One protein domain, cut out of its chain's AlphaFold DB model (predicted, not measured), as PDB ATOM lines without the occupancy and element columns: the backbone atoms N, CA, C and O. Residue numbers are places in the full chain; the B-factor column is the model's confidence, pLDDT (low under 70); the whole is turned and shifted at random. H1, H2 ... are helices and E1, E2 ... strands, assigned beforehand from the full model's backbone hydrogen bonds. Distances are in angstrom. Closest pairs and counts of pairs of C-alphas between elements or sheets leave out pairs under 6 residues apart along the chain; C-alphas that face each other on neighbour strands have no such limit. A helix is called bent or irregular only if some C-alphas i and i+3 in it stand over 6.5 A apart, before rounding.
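Overview. This is residues 35 to 166 of the 512 residues of an uncharacterized protein of Candidatus Aenigmarchaeota archaeon ex4484_56 (UniProt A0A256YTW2). A long, twisted ribbon of three antiparallel strands is covered on one face by two long helices, H1 toward one end of the rod and H3 toward the other, while the opposite face has no named helix. The short helix H2 joins them, set crosswise on H3 and clear of the sheet. The 132 printed residues hold three named helices and then three named strands, in the order H1 H2 H3 E1 E2 E3; the sheet's order is E1 - E2 - E3, and the class is mixed. The whole is loose, with a radius of gyration of the C-alphas of 17.9 A, and spans 62 by 25 by 20 A.

Arrangement. The sheet is a meander, each strand the antiparallel neighbour of the one before: E1, residues 115 to 129, E2, residues 132 to 145, and E3, residues 156 to 166. E1 and E2 form a hairpin at 168 degrees between directions, with N 116 and O 144 within hydrogen-bond range at 2.8 A and N 127 and O 134 at 2.8 A. E2 and E3 form another hairpin at 168 degrees, with N 137 and O 163 at 2.8 A. E1 and E3 are the edge strands. H3, residues 83 to 107, is on the sheet at a height of 8.0 A, over E1 and E2 and along the strands, at 16 degrees to E1 on the local plane; its closest C-alphas to E1 are those of Glu 95 and Cys 124, 5.5 A. H1, residues 38 to 61, is on the same face, and its closest C-alphas to E3 are those of Gln 61 and Val 165, 6.1 A. These two layers are helices on one face of a sheet. H1 and H3 only just touch, with 3 pairs of C-alphas within 8 A, the closest those of Ile 56 and Met 106 at 7.6 A. H2, residues 64 to 73, is not on the sheet but touches H3 about perpendicular, at 84 degrees, the closest C-alphas being those of Leu 70 and Ala 101, 5.3 A. H1 and H2 only just touch, with 3 pairs within 8 A, and only at the corner. Each O i to N i+4 pair of H1 is within hydrogen-bond range, against 4 of 6 in H2 and 19 of 21 in H3.

Along the chain. H1 begins at C-alpha 38 (-16.509, -24.531, 42.408) and is 34.5 A long; H2 measures 15.7 A. H3 measures 35.1 A, ends at C-alpha 107 (1.567, -45.042, 47.028), and is irregular, with C-alphas 88 and 91 7.1 A apart and a kink of 41 degrees near residue 90. E1 and E2 are each 39.9 A long, and E1 bends by 52 degrees at residue 123. E3, 31.5 A long, ends at C-alpha 166 (-12.282, -64.025, 43.600).

Size, cuts and confidence. The farthest C-alphas, of Leu 37 and Gly 81, are 62.3 A apart. The printed part has no cut and no long link. The mean pLDDT of the printed part is 74.0; residues 35 to 53, 107 to 119 and 141 to 161 are under 70.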
ATOM      1  N   HIS A  35      -9.572 -23.232  37.249       44.97
ATOM      2  CA  HIS A  35      -9.383 -24.211  38.331       44.97
ATOM      3  C   HIS A  35      -9.934 -23.721  39.674       44.97
ATOM      4  O   HIS A  35     -10.028 -24.486  40.627       44.97
ATOM      5  N   ASN A  36     -10.288 -22.434  39.779       47.47
ATOM      6  CA  ASN A  36     -10.832 -21.849  40.996       47.47
ATOM      7  C   ASN A  36     -12.361 -21.853  41.077       47.47
ATOM      8  O   ASN A  36     -12.882 -21.625  42.175       47.47
ATOM      9  N   LEU A  37     -13.054 -22.165  39.976       49.25
ATOM     10  CA  LEU A  37     -14.507 -22.316  39.944       49.25
ATOM     11  C   LEU A  37     -14.949 -23.541  40.770       49.25
ATOM     12  O   LEU A  37     -14.318 -24.600  40.670       49.25
ATOM     13  N   PRO A  38     -16.010 -23.426  41.591       52.62
ATOM     14  CA  PRO A  38     -16.509 -24.531  42.408       52.62
ATOM     15  C   PRO A  38     -16.858 -25.784  41.596       52.62
ATOM     16  O   PRO A  38     -16.585 -26.889  42.063       52.62
ATOM     17  N   GLU A  39     -17.407 -25.630  40.385       49.12
ATOM     18  CA  GLU A  39     -17.776 -26.762  39.528       49.12
ATOM     19  C   GLU A  39     -16.545 -27.516  39.011       49.12
ATOM     20  O   GLU A  39     -16.483 -28.738  39.133       49.12
ATOM     21  N   THR A  40     -15.527 -26.808  38.510       55.97
ATOM     22  CA  THR A  40     -14.273 -27.427  38.043       55.97
ATOM     23  C   THR A  40     -13.568 -28.170  39.179       55.97
ATOM     24  O   THR A  40     -13.107 -29.290  38.990       55.97
ATOM     25  N   LYS A  41     -13.560 -27.599  40.394       57.06
ATOM     26  CA  LYS A  41     -12.992 -28.240  41.595       57.06
ATOM     27  C   LYS A  41     -13.729 -29.516  41.988       57.06
ATOM     28  O   LYS A  41     -13.093 -30.486  42.392       57.06
ATOM     29  N   ALA A  42     -15.058 -29.510  41.905       57.00
ATOM     30  CA  ALA A  42     -15.866 -30.691  42.185       57.00
ATOM     31  C   ALA A  42     -15.613 -31.795  41.145       57.00
ATOM     32  O   ALA A  42     -15.477 -32.955  41.522       57.00
ATOM     33  N   ILE A  43     -15.475 -31.428  39.867       60.47
ATOM     34  CA  ILE A  43     -15.156 -32.357  38.772       60.47
ATOM     35  C   ILE A  43     -13.754 -32.954  38.945       60.47
ATOM     36  O   ILE A  43     -13.598 -34.164  38.831       60.47
ATOM     37  N   GLU A  44     -12.741 -32.148  39.271       61.00
ATOM     38  CA  GLU A  44     -11.376 -32.636  39.516       61.00
ATOM     39  C   GLU A  44     -11.315 -33.608  40.704       61.00
ATOM     40  O   GLU A  44     -10.720 -34.681  40.595       61.00
ATOM     41  N   LEU A  45     -11.979 -33.278  41.819       61.09
ATOM     42  CA  LEU A  45     -12.069 -34.157  42.992       61.09
ATOM     43  C   LEU A  45     -12.818 -35.460  42.681       61.09
ATOM     44  O   LEU A  45     -12.390 -36.530  43.110       61.09
ATOM     45  N   TYR A  46     -13.917 -35.377  41.931       60.75
ATOM     46  CA  TYR A  46     -14.713 -36.536  41.532       60.75
ATOM     47  C   TYR A  46     -13.968 -37.440  40.541       60.75
ATOM     48  O   TYR A  46     -13.968 -38.657  40.705       60.75
ATOM     49  N   ASN A  47     -13.257 -36.870  39.567       62.22
ATOM     50  CA  ASN A  47     -12.432 -37.634  38.631       62.22
ATOM     51  C   ASN A  47     -11.256 -38.316  39.345       62.22
ATOM     52  O   ASN A  47     -10.982 -39.485  39.086       62.22
ATOM     53  N   ALA A  48     -10.599 -37.624  40.283       65.25
ATOM     54  CA  ALA A  48      -9.552 -38.215  41.117       65.25
ATOM     55  C   ALA A  48     -10.088 -39.380  41.964       65.25
ATOM     56  O   ALA A  48      -9.414 -40.402  42.109       65.25
ATOM     57  N   TYR A  49     -11.312 -39.249  42.485       66.38
ATOM     58  CA  TYR A  49     -12.009 -40.324  43.181       66.38
ATOM     59  C   TYR A  49     -12.273 -41.520  42.267       66.38
ATOM     60  O   TYR A  49     -11.802 -42.612  42.575       66.38
ATOM     61  N   LEU A  50     -12.949 -41.316  41.133       66.50
ATOM     62  CA  LEU A  50     -13.282 -42.394  40.199       66.50
ATOM     63  C   LEU A  50     -12.039 -43.127  39.693       66.50
ATOM     64  O   LEU A  50     -12.034 -44.354  39.618       66.50
ATOM     65  N   HIS A  51     -10.974 -42.388  39.379       69.56
ATOM     66  CA  HIS A  51      -9.713 -42.969  38.930       69.56
ATOM     67  C   HIS A  51      -9.061 -43.818  40.030       69.56
ATOM     68  O   HIS A  51      -8.602 -44.926  39.766       69.56
ATOM     69  N   THR A  52      -9.064 -43.336  41.278       69.50
ATOM     70  CA  THR A  52      -8.526 -44.085  42.426       69.50
ATOM     71  C   THR A  52      -9.328 -45.358  42.691       69.50
ATOM     72  O   THR A  52      -8.746 -46.430  42.828       69.50
ATOM     73  N   ASP A  53     -10.656 -45.249  42.729       69.81
ATOM     74  CA  ASP A  53     -11.580 -46.364  42.966       69.81
ATOM     75  C   ASP A  53     -11.425 -47.457  41.894       69.81
ATOM     76  O   ASP A  53     -11.203 -48.633  42.202       69.81
ATOM     77  N   THR A  54     -11.390 -47.037  40.626       70.75
ATOM     78  CA  THR A  54     -11.173 -47.920  39.473       70.75
ATOM     79  C   THR A  54      -9.815 -48.611  39.542       70.75
ATOM     80  O   THR A  54      -9.735 -49.815  39.302       70.75
ATOM     81  N   ASN A  55      -8.747 -47.893  39.901       70.38
ATOM     82  CA  ASN A  55      -7.404 -48.467  39.958       70.38
ATOM     83  C   ASN A  55      -7.241 -49.490  41.082       70.38
ATOM     84  O   ASN A  55      -6.549 -50.481  40.885       70.38
ATOM     85  N   ILE A  56      -7.883 -49.304  42.237       73.88
ATOM     86  CA  ILE A  56      -7.834 -50.296  43.327       73.88
ATOM     87  C   ILE A  56      -8.568 -51.561  42.911       73.88
ATOM     88  O   ILE A  56      -8.052 -52.664  43.086       73.88
ATOM     89  N   LYS A  57      -9.752 -51.402  42.313       73.56
ATOM     90  CA  LYS A  57     -10.508 -52.528  41.772       73.56
ATOM     91  C   LYS A  57      -9.709 -53.259  40.699       73.56
ATOM     92  O   LYS A  57      -9.624 -54.481  40.735       73.56
ATOM     93  N   LYS A  58      -9.063 -52.517  39.798       74.81
ATOM     94  CA  LYS A  58      -8.196 -53.083  38.764       74.81
ATOM     95  C   LYS A  58      -7.003 -53.832  39.363       74.81
ATOM     96  O   LYS A  58      -6.732 -54.952  38.943       74.81
ATOM     97  N   ALA A  59      -6.355 -53.256  40.372       75.81
ATOM     98  CA  ALA A  59      -5.209 -53.850  41.045       75.81
ATOM     99  C   ALA A  59      -5.553 -55.182  41.727       75.81
ATOM    100  O   ALA A  59      -4.805 -56.146  41.617       75.81
ATOM    101  N   LEU A  60      -6.702 -55.255  42.400       79.25
ATOM    102  CA  LEU A  60      -7.140 -56.462  43.105       79.25
ATOM    103  C   LEU A  60      -7.762 -57.528  42.181       79.25
ATOM    104  O   LEU A  60      -7.702 -58.706  42.522       79.25
ATOM    105  N   GLN A  61      -8.344 -57.141  41.037       75.81
ATOM    106  CA  GLN A  61      -8.990 -58.072  40.088       75.81
ATOM    107  C   GLN A  61      -8.078 -58.546  38.955       75.81
ATOM    108  O   GLN A  61      -8.119 -59.710  38.574       75.81
ATOM    109  N   TYR A  62      -7.304 -57.641  38.361       71.62
ATOM    110  CA  TYR A  62      -6.597 -57.902  37.102       71.62
ATOM    111  C   TYR A  62      -5.081 -57.857  37.260       71.62
ATOM    112  O   TYR A  62      -4.372 -58.563  36.549       71.62
ATOM    113  N   GLU A  63      -4.575 -57.058  38.199       76.62
ATOM    114  CA  GLU A  63      -3.135 -56.875  38.430       76.62
ATOM    115  C   GLU A  63      -2.708 -57.458  39.788       76.62
ATOM    116  O   GLU A  63      -1.716 -57.041  40.384       76.62
ATOM    117  N   PHE A  64      -3.429 -58.475  40.280       81.81
ATOM    118  CA  PHE A  64      -3.154 -59.095  41.582       81.81
ATOM    119  C   PHE A  64      -1.735 -59.695  41.665       81.81
ATOM    120  O   PHE A  64      -1.111 -59.747  42.729       81.81
ATOM    121  N   ASP A  65      -1.162 -60.077  40.524       81.38
ATOM    122  CA  ASP A  65       0.222 -60.539  40.431       81.38
ATOM    123  C   ASP A  65       1.242 -59.418  40.761       81.38
ATOM    124  O   ASP A  65       2.348 -59.700  41.226       81.38
ATOM    125  N   GLU A  66       0.893 -58.139  40.575       81.12
ATOM    126  CA  GLU A  66       1.718 -56.990  40.988       81.12
ATOM    127  C   GLU A  66       1.639 -56.772  42.505       81.12
ATOM    128  O   GLU A  66       2.660 -56.547  43.161       81.12
ATOM    129  N   ILE A  67       0.442 -56.937  43.083       84.19
ATOM    130  CA  ILE A  67       0.221 -56.897  44.536       84.19
ATOM    131  C   ILE A  67       1.041 -57.987  45.229       84.19
ATOM    132  O   ILE A  67       1.753 -57.718  46.197       84.19
ATOM    133  N   THR A  68       1.002 -59.212  44.709       86.31
ATOM    134  CA  THR A  68       1.767 -60.322  45.289       86.31
ATOM    135  C   THR A  68       3.278 -60.127  45.159       86.31
ATOM    136  O   THR A  68       4.002 -60.518  46.068       86.31
ATOM    137  N   GLU A  69       3.788 -59.454  44.117       85.94
ATOM    138  CA  GLU A  69       5.225 -59.126  44.010       85.94
ATOM    139  C   GLU A  69       5.680 -58.200  45.146       85.94
ATOM    140  O   GLU A  69       6.749 -58.383  45.731       85.94
ATOM    141  N   LEU A  70       4.847 -57.227  45.520       85.69
ATOM    142  CA  LEU A  70       5.156 -56.306  46.615       85.69
ATOM    143  C   LEU A  70       5.234 -57.006  47.977       85.69
ATOM    144  O   LEU A  70       5.941 -56.521  48.868       85.69
ATOM    145  N   MET A  71       4.605 -58.177  48.132       88.69
ATOM    146  CA  MET A  71       4.743 -59.000  49.337       88.69
ATOM    147  C   MET A  71       6.186 -59.480  49.553       88.69
ATOM    148  O   MET A  71       6.542 -59.798  50.683       88.69
ATOM    149  N   GLN A  72       7.063 -59.452  48.540       87.88
ATOM    150  CA  GLN A  72       8.494 -59.734  48.712       87.88
ATOM    151  C   GLN A  72       9.164 -58.801  49.735       87.88
ATOM    152  O   GLN A  72      10.100 -59.212  50.424       87.88
ATOM    153  N   LYS A  73       8.696 -57.548  49.858       86.62
ATOM    154  CA  LYS A  73       9.208 -56.595  50.858       86.62
ATOM    155  C   LYS A  73       8.809 -56.985  52.281       86.62
ATOM    156  O   LYS A  73       9.541 -56.685  53.218       86.62
ATOM    157  N   ASN A  74       7.661 -57.645  52.422       87.12
ATOM    158  CA  ASN A  74       7.057 -58.023  53.695       87.12
ATOM    159  C   ASN A  74       6.551 -59.481  53.643       87.12
ATOM    160  O   ASN A  74       5.341 -59.698  53.735       87.12
ATOM    161  N   PRO A  75       7.442 -60.478  53.500       92.62
ATOM    162  CA  PRO A  75       7.045 -61.876  53.342       92.62
ATOM    163  C   PRO A  75       6.339 -62.418  54.594       92.62
ATOM    164  O   PRO A  75       6.419 -61.842  55.684       92.62
ATOM    165  N   ILE A  76       5.630 -63.533  54.436       94.69
ATOM    166  CA  ILE A  76       4.906 -64.223  55.512       94.69
ATOM    167  C   ILE A  76       5.900 -65.022  56.358       94.69
ATOM    168  O   ILE A  76       6.710 -65.768  55.814       94.69
ATOM    169  N   GLU A  77       5.867 -64.891  57.683       93.81
ATOM    170  CA  GLU A  77       6.775 -65.677  58.523       93.81
ATOM    171  C   GLU A  77       6.309 -67.129  58.610       93.81
ATOM    172  O   GLU A  77       5.170 -67.403  58.983       93.81
ATOM    173  N   TRP A  78       7.194 -68.074  58.303       93.69
ATOM    174  CA  TRP A  78       6.878 -69.488  58.441       93.69
ATOM    175  C   TRP A  78       6.954 -69.929  59.905       93.69
ATOM    176  O   TRP A  78       8.023 -69.882  60.516       93.69
ATOM    177  N   ARG A  79       5.826 -70.385  60.467       89.75
ATOM    178  CA  ARG A  79       5.725 -70.777  61.889       89.75
ATOM    179  C   ARG A  79       4.892 -72.036  62.157       89.75
ATOM    180  O   ARG A  79       4.608 -72.338  63.312       89.75
ATOM    181  N   TRP A  80       4.469 -72.755  61.121       90.88
ATOM    182  CA  TRP A  80       3.480 -73.830  61.256       90.88
ATOM    183  C   TRP A  80       4.118 -75.213  61.169       90.88
ATOM    184  O   TRP A  80       4.857 -75.494  60.227       90.88
ATOM    185  N   GLY A  81       3.789 -76.092  62.120       84.44
ATOM    186  CA  GLY A  81       4.236 -77.490  62.116       84.44
ATOM    187  C   GLY A  81       3.216 -78.448  61.493       84.44
ATOM    188  O   GLY A  81       3.548 -79.579  61.128       84.44
ATOM    189  N   THR A  82       1.957 -78.016  61.360       90.62
ATOM    190  CA  THR A  82       0.859 -78.838  60.831       90.62
ATOM    191  C   THR A  82      -0.017 -78.079  59.837       90.62
ATOM    192  O   THR A  82      -0.141 -76.857  59.895       90.62
ATOM    193  N   ILE A  83      -0.685 -78.819  58.941       92.38
ATOM    194  CA  ILE A  83      -1.595 -78.226  57.947       92.38
ATOM    195  C   ILE A  83      -2.809 -77.565  58.604       92.38
ATOM    196  O   ILE A  83      -3.355 -76.607  58.067       92.38
ATOM    197  N   TYR A  84      -3.224 -78.059  59.773       92.19
ATOM    198  CA  TYR A  84      -4.328 -77.491  60.541       92.19
ATOM    199  C   TYR A  84      -3.967 -76.106  61.086       92.19
ATOM    200  O   TYR A  84      -4.721 -75.154  60.900       92.19
ATOM    201  N   GLU A  85      -2.789 -75.970  61.702       93.00
ATOM    202  CA  GLU A  85      -2.286 -74.672  62.167       93.00
ATOM    203  C   GLU A  85      -2.096 -73.699  61.004       93.00
ATOM    204  O   GLU A  85      -2.498 -72.545  61.112       93.00
ATOM    205  N   PHE A  86      -1.529 -74.167  59.893       94.12
ATOM    206  CA  PHE A  86      -1.388 -73.363  58.684       94.12
ATOM    207  C   PHE A  86      -2.750 -72.882  58.183       94.12
ATOM    208  O   PHE A  86      -2.967 -71.684  58.045       94.12
ATOM    209  N   SER A  87      -3.703 -73.797  57.994       90.88
ATOM    210  CA  SER A  87      -5.002 -73.481  57.392       90.88
ATOM    211  C   SER A  87      -5.832 -72.503  58.213       90.88
ATOM    212  O   SER A  87      -6.558 -71.714  57.615       90.88
ATOM    213  N   ASN A  88      -5.706 -72.541  59.542       89.38
ATOM    214  CA  ASN A  88      -6.450 -71.668  60.449       89.38
ATOM    215  C   ASN A  88      -5.866 -70.258  60.585       89.38
ATOM    216  O   ASN A  88      -6.566 -69.377  61.069       89.38
ATOM    217  N   ASN A  89      -4.591 -70.050  60.238       93.06
ATOM    218  CA  ASN A  89      -3.893 -68.793  60.531       93.06
ATOM    219  C   ASN A  89      -3.344 -68.088  59.285       93.06
ATOM    220  O   ASN A  89      -3.120 -66.881  59.329       93.06
ATOM    221  N   ILE A  90      -3.112 -68.811  58.183       94.31
ATOM    222  CA  ILE A  90      -2.496 -68.232  56.981       94.31
ATOM    223  C   ILE A  90      -3.354 -67.142  56.342       94.31
ATOM    224  O   ILE A  90      -2.805 -66.181  55.818       94.31
ATOM    225  N   ASP A  91      -4.677 -67.265  56.421       93.88
ATOM    226  CA  ASP A  91      -5.609 -66.305  55.834       93.88
ATOM    227  C   ASP A  91      -5.436 -64.927  56.497       93.88
ATOM    228  O   ASP A  91      -5.227 -63.940  55.803       93.88
ATOM    229  N   SER A  92      -5.336 -64.881  57.830       92.75
ATOM    230  CA  SER A  92      -5.083 -63.636  58.574       92.75
ATOM    231  C   SER A  92      -3.699 -63.033  58.298       92.75
ATOM    232  O   SER A  92      -3.552 -61.818  58.175       92.75
ATOM    233  N   GLU A  93      -2.666 -63.862  58.130       93.38
ATOM    234  CA  GLU A  93      -1.346 -63.362  57.715       93.38
ATOM    235  C   GLU A  93      -1.390 -62.787  56.287       93.38
ATOM    236  O   GLU A  93      -0.773 -61.755  56.009       93.38
ATOM    237  N   LEU A  94      -2.133 -63.427  55.377       92.56
ATOM    238  CA  LEU A  94      -2.342 -62.948  54.011       92.56
ATOM    239  C   LEU A  94      -3.135 -61.641  53.969       92.56
ATOM    240  O   LEU A  94      -2.758 -60.761  53.195       92.56
ATOM    241  N   GLU A  95      -4.162 -61.481  54.806       92.75
ATOM    242  CA  GLU A  95      -4.924 -60.233  54.959       92.75
ATOM    243  C   GLU A  95      -3.981 -59.054  55.198       92.75
ATOM    244  O   GLU A  95      -3.990 -58.077  54.442       92.75
ATOM    245  N   ASP A  96      -3.105 -59.172  56.199       91.19
ATOM    246  CA  ASP A  96      -2.147 -58.133  56.573       91.19
ATOM    247  C   ASP A  96      -1.145 -57.838  55.449       91.19
ATOM    248  O   ASP A  96      -0.792 -56.674  55.195       91.19
ATOM    249  N   LYS A  97      -0.692 -58.876  54.732       92.06
ATOM    250  CA  LYS A  97       0.244 -58.708  53.613       92.06
ATOM    251  C   LYS A  97      -0.411 -58.041  52.412       92.06
ATOM    252  O   LYS A  97       0.168 -57.092  51.887       92.06
ATOM    253  N   ILE A  98      -1.602 -58.477  52.005       89.81
ATOM    254  CA  ILE A  98      -2.357 -57.894  50.886       89.81
ATOM    255  C   ILE A  98      -2.717 -56.444  51.205       89.81
ATOM    256  O   ILE A  98      -2.528 -55.559  50.368       89.81
ATOM    257  N   LYS A  99      -3.133 -56.167  52.445       88.19
ATOM    258  CA  LYS A  99      -3.415 -54.815  52.937       88.19
ATOM    259  C   LYS A  99      -2.203 -53.896  52.824       88.19
ATOM    260  O   LYS A  99      -2.319 -52.759  52.361       88.19
ATOM    261  N   THR A 100      -1.031 -54.387  53.217       87.88
ATOM    262  CA  THR A 100       0.218 -53.621  53.128       87.88
ATOM    263  C   THR A 100       0.660 -53.426  51.678       87.88
ATOM    264  O   THR A 100       0.955 -52.303  51.271       87.88
ATOM    265  N   ALA A 101       0.652 -54.493  50.880       87.00
ATOM    266  CA  ALA A 101       1.063 -54.472  49.480       87.00
ATOM    267  C   ALA A 101       0.177 -53.557  48.621       87.00
ATOM    268  O   ALA A 101       0.692 -52.760  47.844       87.00
ATOM    269  N   THR A 102      -1.142 -53.592  48.820       82.81
ATOM    270  CA  THR A 102      -2.096 -52.712  48.121       82.81
ATOM    271  C   THR A 102      -1.855 -51.247  48.456       82.81
ATOM    272  O   THR A 102      -1.887 -50.387  47.575       82.81
ATOM    273  N   LYS A 103      -1.549 -50.942  49.721       80.88
ATOM    274  CA  LYS A 103      -1.182 -49.584  50.130       80.88
ATOM    275  C   LYS A 103       0.110 -49.116  49.452       80.88
ATOM    276  O   LYS A 103       0.154 -47.984  48.972       80.88
ATOM    277  N   ASP A 104       1.133 -49.966  49.403       79.56
ATOM    278  CA  ASP A 104       2.414 -49.654  48.758       79.56
ATOM    279  C   ASP A 104       2.252 -49.447  47.247       79.56
ATOM    280  O   ASP A 104       2.805 -48.495  46.695       79.56
ATOM    281  N   TYR A 105       1.457 -50.300  46.598       77.88
ATOM    282  CA  TYR A 105       1.123 -50.195  45.180       77.88
ATOM    283  C   TYR A 105       0.484 -48.839  44.873       77.88
ATOM    284  O   TYR A 105       0.960 -48.084  44.027       77.88
ATOM    285  N   MET A 106      -0.524 -48.455  45.654       71.12
ATOM    286  CA  MET A 106      -1.232 -47.186  45.490       71.12
ATOM    287  C   MET A 106      -0.355 -45.970  45.804       71.12
ATOM    288  O   MET A 106      -0.474 -44.933  45.156       71.12
ATOM    289  N   GLY A 107       0.576 -46.085  46.755       61.66
ATOM    290  CA  GLY A 107       1.567 -45.042  47.028       61.66
ATOM    291  C   GLY A 107       2.513 -44.754  45.854       61.66
ATOM    292  O   GLY A 107       3.149 -43.703  45.848       61.66
ATOM    293  N   SER A 108       2.602 -45.661  44.875       54.44
ATOM    294  CA  SER A 108       3.473 -45.534  43.701       54.44
ATOM    295  C   SER A 108       2.788 -44.989  42.440       54.44
ATOM    296  O   SER A 108       3.481 -44.653  41.483       54.44
ATOM    297  N   VAL A 109       1.455 -44.858  42.437       56.06
ATOM    298  CA  VAL A 109       0.688 -44.318  41.301       56.06
ATOM    299  C   VAL A 109       0.779 -42.785  41.289       56.06
ATOM    300  O   VAL A 109       0.545 -42.147  42.315       56.06
ATOM    301  N   GLU A 110       1.126 -42.182  40.145       47.16
ATOM    302  CA  GLU A 110       1.211 -40.720  39.993       47.16
ATOM    303  C   GLU A 110      -0.156 -40.045  40.207       47.16
ATOM    304  O   GLU A 110      -1.173 -40.449  39.639       47.16
ATOM    305  N   TYR A 111      -0.176 -38.997  41.036       54.84
ATOM    306  CA  TYR A 111      -1.378 -38.235  41.380       54.84
ATOM    307  C   TYR A 111      -1.479 -36.939  40.561       54.84
ATOM    308  O   TYR A 111      -0.466 -36.329  40.221       54.84
ATOM    309  N   LEU A 112      -2.709 -36.481  40.292       54.91
ATOM    310  CA  LEU A 112      -2.984 -35.182  39.660       54.91
ATOM    311  C   LEU A 112      -2.407 -34.024  40.504       54.91
ATOM    312  O   LEU A 112      -2.618 -33.975  41.715       54.91
ATOM    313  N   GLU A 113      -1.725 -33.069  39.857       52.91
ATOM    314  CA  GLU A 113      -0.865 -32.037  40.480       52.91
ATOM    315  C   GLU A 113      -1.552 -31.087  41.499       52.91
ATOM    316  O   GLU A 113      -0.864 -30.364  42.219       52.91
ATOM    317  N   SER A 114      -2.885 -31.086  41.614       56.03
ATOM    318  CA  SER A 114      -3.669 -30.198  42.497       56.03
ATOM    319  C   SER A 114      -4.406 -30.909  43.645       56.03
ATOM    320  O   SER A 114      -5.096 -30.260  44.440       56.03
ATOM    321  N   VAL A 115      -4.269 -32.233  43.767       60.66
ATOM    322  CA  VAL A 115      -5.088 -33.054  44.669       60.66
ATOM    323  C   VAL A 115      -4.219 -33.955  45.544       60.66
ATOM    324  O   VAL A 115      -3.439 -34.769  45.060       60.66
ATOM    325  N   LYS A 116      -4.397 -33.865  46.864       63.38
ATOM    326  CA  LYS A 116      -3.792 -34.788  47.823       63.38
ATOM    327  C   LYS A 116      -4.729 -35.958  48.084       63.38
ATOM    328  O   LYS A 116      -5.788 -35.804  48.691       63.38
ATOM    329  N   LEU A 117      -4.294 -37.140  47.675       63.34
ATOM    330  CA  LEU A 117      -4.958 -38.407  47.946       63.34
ATOM    331  C   LEU A 117      -4.336 -39.073  49.174       63.34
ATOM    332  O   LEU A 117      -3.121 -39.208  49.282       63.34
ATOM    333  N   ASN A 118      -5.176 -39.488  50.117       67.62
ATOM    334  CA  ASN A 118      -4.782 -40.383  51.196       67.62
ATOM    335  C   ASN A 118      -5.667 -41.622  51.126       67.62
ATOM    336  O   ASN A 118      -6.856 -41.569  51.457       67.62
ATOM    337  N   LEU A 119      -5.068 -42.734  50.712       67.12
ATOM    338  CA  LEU A 119      -5.694 -44.040  50.766       67.12
ATOM    339  C   LEU A 119      -5.385 -44.703  52.104       67.12
ATOM    340  O   LEU A 119      -4.219 -44.838  52.477       67.12
ATOM    341  N   ASN A 120      -6.420 -45.151  52.808       71.69
ATOM    342  CA  ASN A 120      -6.245 -45.945  54.014       71.69
ATOM    343  C   ASN A 120      -7.057 -47.233  53.912       71.69
ATOM    344  O   ASN A 120      -8.281 -47.153  53.795       71.69
ATOM    345  N   PRO A 121      -6.422 -48.406  54.007       74.56
ATOM    346  CA  PRO A 121      -7.172 -49.642  54.108       74.56
ATOM    347  C   PRO A 121      -7.907 -49.702  55.448       74.56
ATOM    348  O   PRO A 121      -7.311 -49.475  56.505       74.56
ATOM    349  N   VAL A 122      -9.202 -49.994  55.403       79.25
ATOM    350  CA  VAL A 122     -10.066 -50.114  56.580       79.25
ATOM    351  C   VAL A 122     -10.051 -51.565  57.038       79.25
ATOM    352  O   VAL A 122      -9.512 -51.857  58.110       79.25
ATOM    353  N   ASN A 123     -10.527 -52.466  56.182       84.38
ATOM    354  CA  ASN A 123     -10.625 -53.895  56.441       84.38
ATOM    355  C   ASN A 123     -10.106 -54.703  55.244       84.38
ATOM    356  O   ASN A 123     -10.066 -54.203  54.125       84.38
ATOM    357  N   CYS A 124      -9.665 -55.925  55.508       87.19
ATOM    358  CA  CYS A 124      -9.265 -56.903  54.506       87.19
ATOM    359  C   CYS A 124      -9.602 -58.263  55.113       87.19
ATOM    360  O   CYS A 124      -9.022 -58.596  56.142       87.19
ATOM    361  N   GLU A 125     -10.552 -58.984  54.533       92.50
ATOM    362  CA  GLU A 125     -10.829 -60.381  54.858       92.50
ATOM    363  C   GLU A 125     -10.375 -61.233  53.675       92.50
ATOM    364  O   GLU A 125     -10.680 -60.918  52.523       92.50
ATOM    365  N   VAL A 126      -9.625 -62.295  53.950       92.12
ATOM    366  CA  VAL A 126      -9.128 -63.211  52.923       92.12
ATOM    367  C   VAL A 126      -9.614 -64.607  53.246       92.12
ATOM    368  O   VAL A 126      -9.541 -65.057  54.386       92.12
ATOM    369  N   ARG A 127     -10.074 -65.329  52.229       93.12
ATOM    370  CA  ARG A 127     -10.413 -66.747  52.348       93.12
ATOM    371  C   ARG A 127      -9.675 -67.519  51.279       93.12
ATOM    372  O   ARG A 127      -9.959 -67.394  50.089       93.12
ATOM    373  N   TRP A 128      -8.723 -68.336  51.716       92.56
ATOM    374  CA  TRP A 128      -7.939 -69.170  50.816       92.56
ATOM    375  C   TRP A 128      -8.457 -70.608  50.843       92.56
ATOM    376  O   TRP A 128      -8.286 -71.335  51.832       92.56
ATOM    377  N   THR A 129      -9.068 -71.034  49.738       85.81
ATOM    378  CA  THR A 129      -9.688 -72.357  49.594       85.81
ATOM    379  C   THR A 129      -9.187 -73.077  48.351       85.81
ATOM    380  O   THR A 129      -9.490 -72.680  47.233       85.81
ATOM    381  N   GLY A 130      -8.445 -74.176  48.529       88.00
ATOM    382  CA  GLY A 130      -7.850 -74.888  47.394       88.00
ATOM    383  C   GLY A 130      -6.991 -73.934  46.563       88.00
ATOM    384  O   GLY A 130      -6.074 -73.326  47.112       88.00
ATOM    385  N   SER A 131      -7.336 -73.775  45.284       88.75
ATOM    386  CA  SER A 131      -6.665 -72.889  44.323       88.75
ATOM    387  C   SER A 131      -7.362 -71.537  44.116       88.75
ATOM    388  O   SER A 131      -7.112 -70.897  43.100       88.75
ATOM    389  N   SER A 132      -8.246 -71.102  45.018       88.44
ATOM    390  CA  SER A 132      -8.918 -69.798  44.930       88.44
ATOM    391  C   SER A 132      -8.649 -68.926  46.153       88.44
ATOM    392  O   SER A 132      -8.448 -69.429  47.266       88.44
ATOM    393  N   LEU A 133      -8.640 -67.615  45.937       90.56
ATOM    394  CA  LEU A 133      -8.437 -66.601  46.961       90.56
ATOM    395  C   LEU A 133      -9.537 -65.541  46.849       90.56
ATOM    396  O   LEU A 133      -9.485 -64.679  45.970       90.56
ATOM    397  N   ASP A 134     -10.506 -65.612  47.758       90.31
ATOM    398  CA  ASP A 134     -11.548 -64.595  47.918       90.31
ATOM    399  C   ASP A 134     -11.014 -63.488  48.831       90.31
ATOM    400  O   ASP A 134     -10.441 -63.767  49.890       90.31
ATOM    401  N   ILE A 135     -11.140 -62.241  48.390       89.62
ATOM    402  CA  ILE A 135     -10.650 -61.056  49.091       89.62
ATOM    403  C   ILE A 135     -11.799 -60.060  49.186       89.62
ATOM    404  O   ILE A 135     -12.253 -59.532  48.169       89.62
ATOM    405  N   ASP A 136     -12.207 -59.752  50.413       87.19
ATOM    406  CA  ASP A 136     -13.118 -58.655  50.728       87.19
ATOM    407  C   ASP A 136     -12.321 -57.492  51.324       87.19
ATOM    408  O   ASP A 136     -11.751 -57.581  52.415       87.19
ATOM    409  N   TYR A 137     -12.216 -56.404  50.571       83.00
ATOM    410  CA  TYR A 137     -11.331 -55.294  50.874       83.00
ATOM    411  C   TYR A 137     -12.096 -53.982  51.001       83.00
ATOM    412  O   TYR A 137     -12.586 -53.423  50.016       83.00
ATOM    413  N   ASP A 138     -12.093 -53.437  52.215       80.94
ATOM    414  CA  ASP A 138     -12.638 -52.119  52.505       80.94
ATOM    415  C   ASP A 138     -11.525 -51.081  52.545       80.94
ATOM    416  O   ASP A 138     -10.539 -51.202  53.282       80.94
ATOM    417  N   TYR A 139     -11.725 -49.970  51.851       74.94
ATOM    418  CA  TYR A 139     -10.776 -48.868  51.858       74.94
ATOM    419  C   TYR A 139     -11.469 -47.525  51.979       74.94
ATOM    420  O   TYR A 139     -12.595 -47.312  51.537       74.94
ATOM    421  N   ARG A 140     -10.754 -46.596  52.607       71.62
ATOM    422  CA  ARG A 140     -11.159 -45.210  52.757       71.62
ATOM    423  C   ARG A 140     -10.326 -44.340  51.839       71.62
ATOM    424  O   ARG A 140      -9.104 -44.262  51.999       71.62
ATOM    425  N   VAL A 141     -10.998 -43.632  50.940       67.94
ATOM    426  CA  VAL A 141     -10.372 -42.608  50.103       67.94
ATOM    427  C   VAL A 141     -10.622 -41.255  50.746       67.94
ATOM    428  O   VAL A 141     -11.769 -40.866  50.956       67.94
ATOM    429  N   LYS A 142      -9.546 -40.529  51.062       68.75
ATOM    430  CA  LYS A 142      -9.615 -39.124  51.468       68.75
ATOM    431  C   LYS A 142      -8.927 -38.262  50.421       68.75
ATOM    432  O   LYS A 142      -7.711 -38.349  50.266       68.75
ATOM    433  N   ILE A 143      -9.695 -37.407  49.759       65.44
ATOM    434  CA  ILE A 143      -9.199 -36.507  48.714       65.44
ATOM    435  C   ILE A 143      -9.276 -35.069  49.213       65.44
ATOM    436  O   ILE A 143     -10.337 -34.645  49.652       65.44
ATOM    437  N   GLU A 144      -8.171 -34.327  49.160       65.31
ATOM    438  CA  GLU A 144      -8.083 -32.924  49.581       65.31
ATOM    439  C   GLU A 144      -7.551 -32.064  48.426       65.31
ATOM    440  O   GLU A 144      -6.512 -32.378  47.850       65.31
ATOM    441  N   ASN A 145      -8.230 -30.968  48.087       62.47
ATOM    442  CA  ASN A 145      -7.730 -30.009  47.092       62.47
ATOM    443  C   ASN A 145      -6.719 -29.035  47.736       62.47
ATOM    444  O   ASN A 145      -6.979 -28.519  48.826       62.47
ATOM    445  N   ILE A 146      -5.587 -28.762  47.072       59.69
ATOM    446  CA  ILE A 146      -4.589 -27.777  47.521       59.69
ATOM    447  C   ILE A 146      -4.668 -26.528  46.637       59.69
ATOM    448  O   ILE A 146      -4.120 -26.485  45.536       59.69
ATOM    449  N   ILE A 147      -5.279 -25.458  47.149       53.97
ATOM    450  CA  ILE A 147      -5.388 -24.179  46.433       53.97
ATOM    451  C   ILE A 147      -4.372 -23.196  47.022       53.97
ATOM    452  O   ILE A 147      -4.690 -22.362  47.861       53.97
ATOM    453  N   SER A 148      -3.129 -23.272  46.542       47.72
ATOM    454  CA  SER A 148      -1.999 -22.406  46.927       47.72
ATOM    455  C   SER A 148      -1.540 -22.510  48.396       47.72
ATOM    456  O   SER A 148      -2.307 -22.767  49.317       47.72
ATOM    457  N   ALA A 149      -0.253 -22.249  48.639       42.88
ATOM    458  CA  ALA A 149       0.410 -22.414  49.941       42.88
ATOM    459  C   ALA A 149      -0.105 -21.509  51.091       42.88
ATOM    460  O   ALA A 149       0.513 -21.479  52.156       42.88
ATOM    461  N   ARG A 150      -1.176 -20.724  50.890       38.53
ATOM    462  CA  ARG A 150      -1.663 -19.728  51.861       38.53
ATOM    463  C   ARG A 150      -3.144 -19.829  52.238       38.53
ATOM    464  O   ARG A 150      -3.481 -19.309  53.295       38.53
ATOM    465  N   GLU A 151      -3.999 -20.515  51.478       40.88
ATOM    466  CA  GLU A 151      -5.426 -20.653  51.816       40.88
ATOM    467  C   GLU A 151      -5.931 -22.079  51.555       40.88
ATOM    468  O   GLU A 151      -6.217 -22.479  50.432       40.88
ATOM    469  N   ASN A 152      -6.077 -22.863  52.627       41.50
ATOM    470  CA  ASN A 152      -6.683 -24.192  52.563       41.50
ATOM    471  C   ASN A 152      -8.214 -24.066  52.481       41.50
ATOM    472  O   ASN A 152      -8.891 -24.089  53.510       41.50
ATOM    473  N   VAL A 153      -8.784 -23.949  51.279       43.53
ATOM    474  CA  VAL A 153     -10.220 -24.219  51.087       43.53
ATOM    475  C   VAL A 153     -10.394 -25.732  50.955       43.53
ATOM    476  O   VAL A 153     -10.082 -26.317  49.922       43.53
ATOM    477  N   ILE A 154     -10.849 -26.374  52.035       50.50
ATOM    478  CA  ILE A 154     -10.925 -27.837  52.142       50.50
ATOM    479  C   ILE A 154     -12.272 -28.326  51.595       50.50
ATOM    480  O   ILE A 154     -13.236 -28.482  52.343       50.50
ATOM    481  N   SER A 155     -12.335 -28.597  50.292       50.97
ATOM    482  CA  SER A 155     -13.335 -29.520  49.742       50.97
ATOM    483  C   SER A 155     -12.755 -30.931  49.790       50.97
ATOM    484  O   SER A 155     -11.624 -31.132  49.339       50.97
ATOM    485  N   TYR A 156     -13.493 -31.890  50.357       54.22
ATOM    486  CA  TYR A 156     -13.022 -33.268  50.482       54.22
ATOM    487  C   TYR A 156     -14.105 -34.303  50.193       54.22
ATOM    488  O   TYR A 156     -15.278 -34.101  50.500       54.22
ATOM    489  N   ILE A 157     -13.674 -35.435  49.640       54.34
ATOM    490  CA  ILE A 157     -14.458 -36.668  49.541       54.34
ATOM    491  C   ILE A 157     -13.858 -37.640  50.556       54.34
ATOM    492  O   ILE A 157     -12.641 -37.832  50.583       54.34
ATOM    493  N   ASN A 158     -14.704 -38.184  51.431       60.31
ATOM    494  CA  ASN A 158     -14.345 -39.211  52.404       60.31
ATOM    495  C   ASN A 158     -15.379 -40.329  52.325       60.31
ATOM    496  O   ASN A 158     -16.472 -40.204  52.878       60.31
ATOM    497  N   THR A 159     -15.034 -41.397  51.622       55.78
ATOM    498  CA  THR A 159     -15.913 -42.545  51.398       55.78
ATOM    499  C   THR A 159     -15.209 -43.818  51.830       55.78
ATOM    500  O   THR A 159     -13.980 -43.900  51.793       55.78
ATOM    501  N   VAL A 160     -15.995 -44.783  52.306       65.88
ATOM    502  CA  VAL A 160     -15.552 -46.160  52.518       65.88
ATOM    503  C   VAL A 160     -16.206 -46.984  51.426       65.88
ATOM    504  O   VAL A 160     -17.431 -46.964  51.313       65.88
ATOM    505  N   ASN A 161     -15.385 -47.664  50.640       68.12
ATOM    506  CA  ASN A 161     -15.825 -48.530  49.557       68.12
ATOM    507  C   ASN A 161     -15.380 -49.954  49.871       68.12
ATOM    508  O   ASN A 161     -14.323 -50.134  50.479       68.12
ATOM    509  N   SER A 162     -16.172 -50.922  49.423       71.62
ATOM    510  CA  SER A 162     -15.877 -52.347  49.531       71.62
ATOM    511  C   SER A 162     -15.648 -52.941  48.145       71.62
ATOM    512  O   SER A 162     -16.295 -52.563  47.161       71.62
ATOM    513  N   ILE A 163     -14.695 -53.858  48.054       77.25
ATOM    514  CA  ILE A 163     -14.384 -54.618  46.850       77.25
ATOM    515  C   ILE A 163     -14.314 -56.083  47.256       77.25
ATOM    516  O   ILE A 163     -13.461 -56.445  48.055       77.25
ATOM    517  N   ASN A 164     -15.168 -56.912  46.661       82.88
ATOM    518  CA  ASN A 164     -15.049 -58.361  46.748       82.88
ATOM    519  C   ASN A 164     -14.528 -58.902  45.409       82.88
ATOM    520  O   ASN A 164     -15.038 -58.529  44.342       82.88
ATOM    521  N   VAL A 165     -13.480 -59.723  45.467       82.75
ATOM    522  CA  VAL A 165     -12.845 -60.335  44.297       82.75
ATOM    523  C   VAL A 165     -12.506 -61.786  44.582       82.75
ATOM    524  O   VAL A 165     -11.972 -62.100  45.639       82.75
ATOM    525  N   ASP A 166     -12.753 -62.644  43.599       85.12
ATOM    526  CA  ASP A 166     -12.282 -64.025  43.600       85.12
ATOM    527  C   ASP A 166     -11.152 -64.145  42.578       85.12
ATOM    528  O   ASP A 166     -11.312 -63.769  41.412       85.12
TER     529      ASP A 166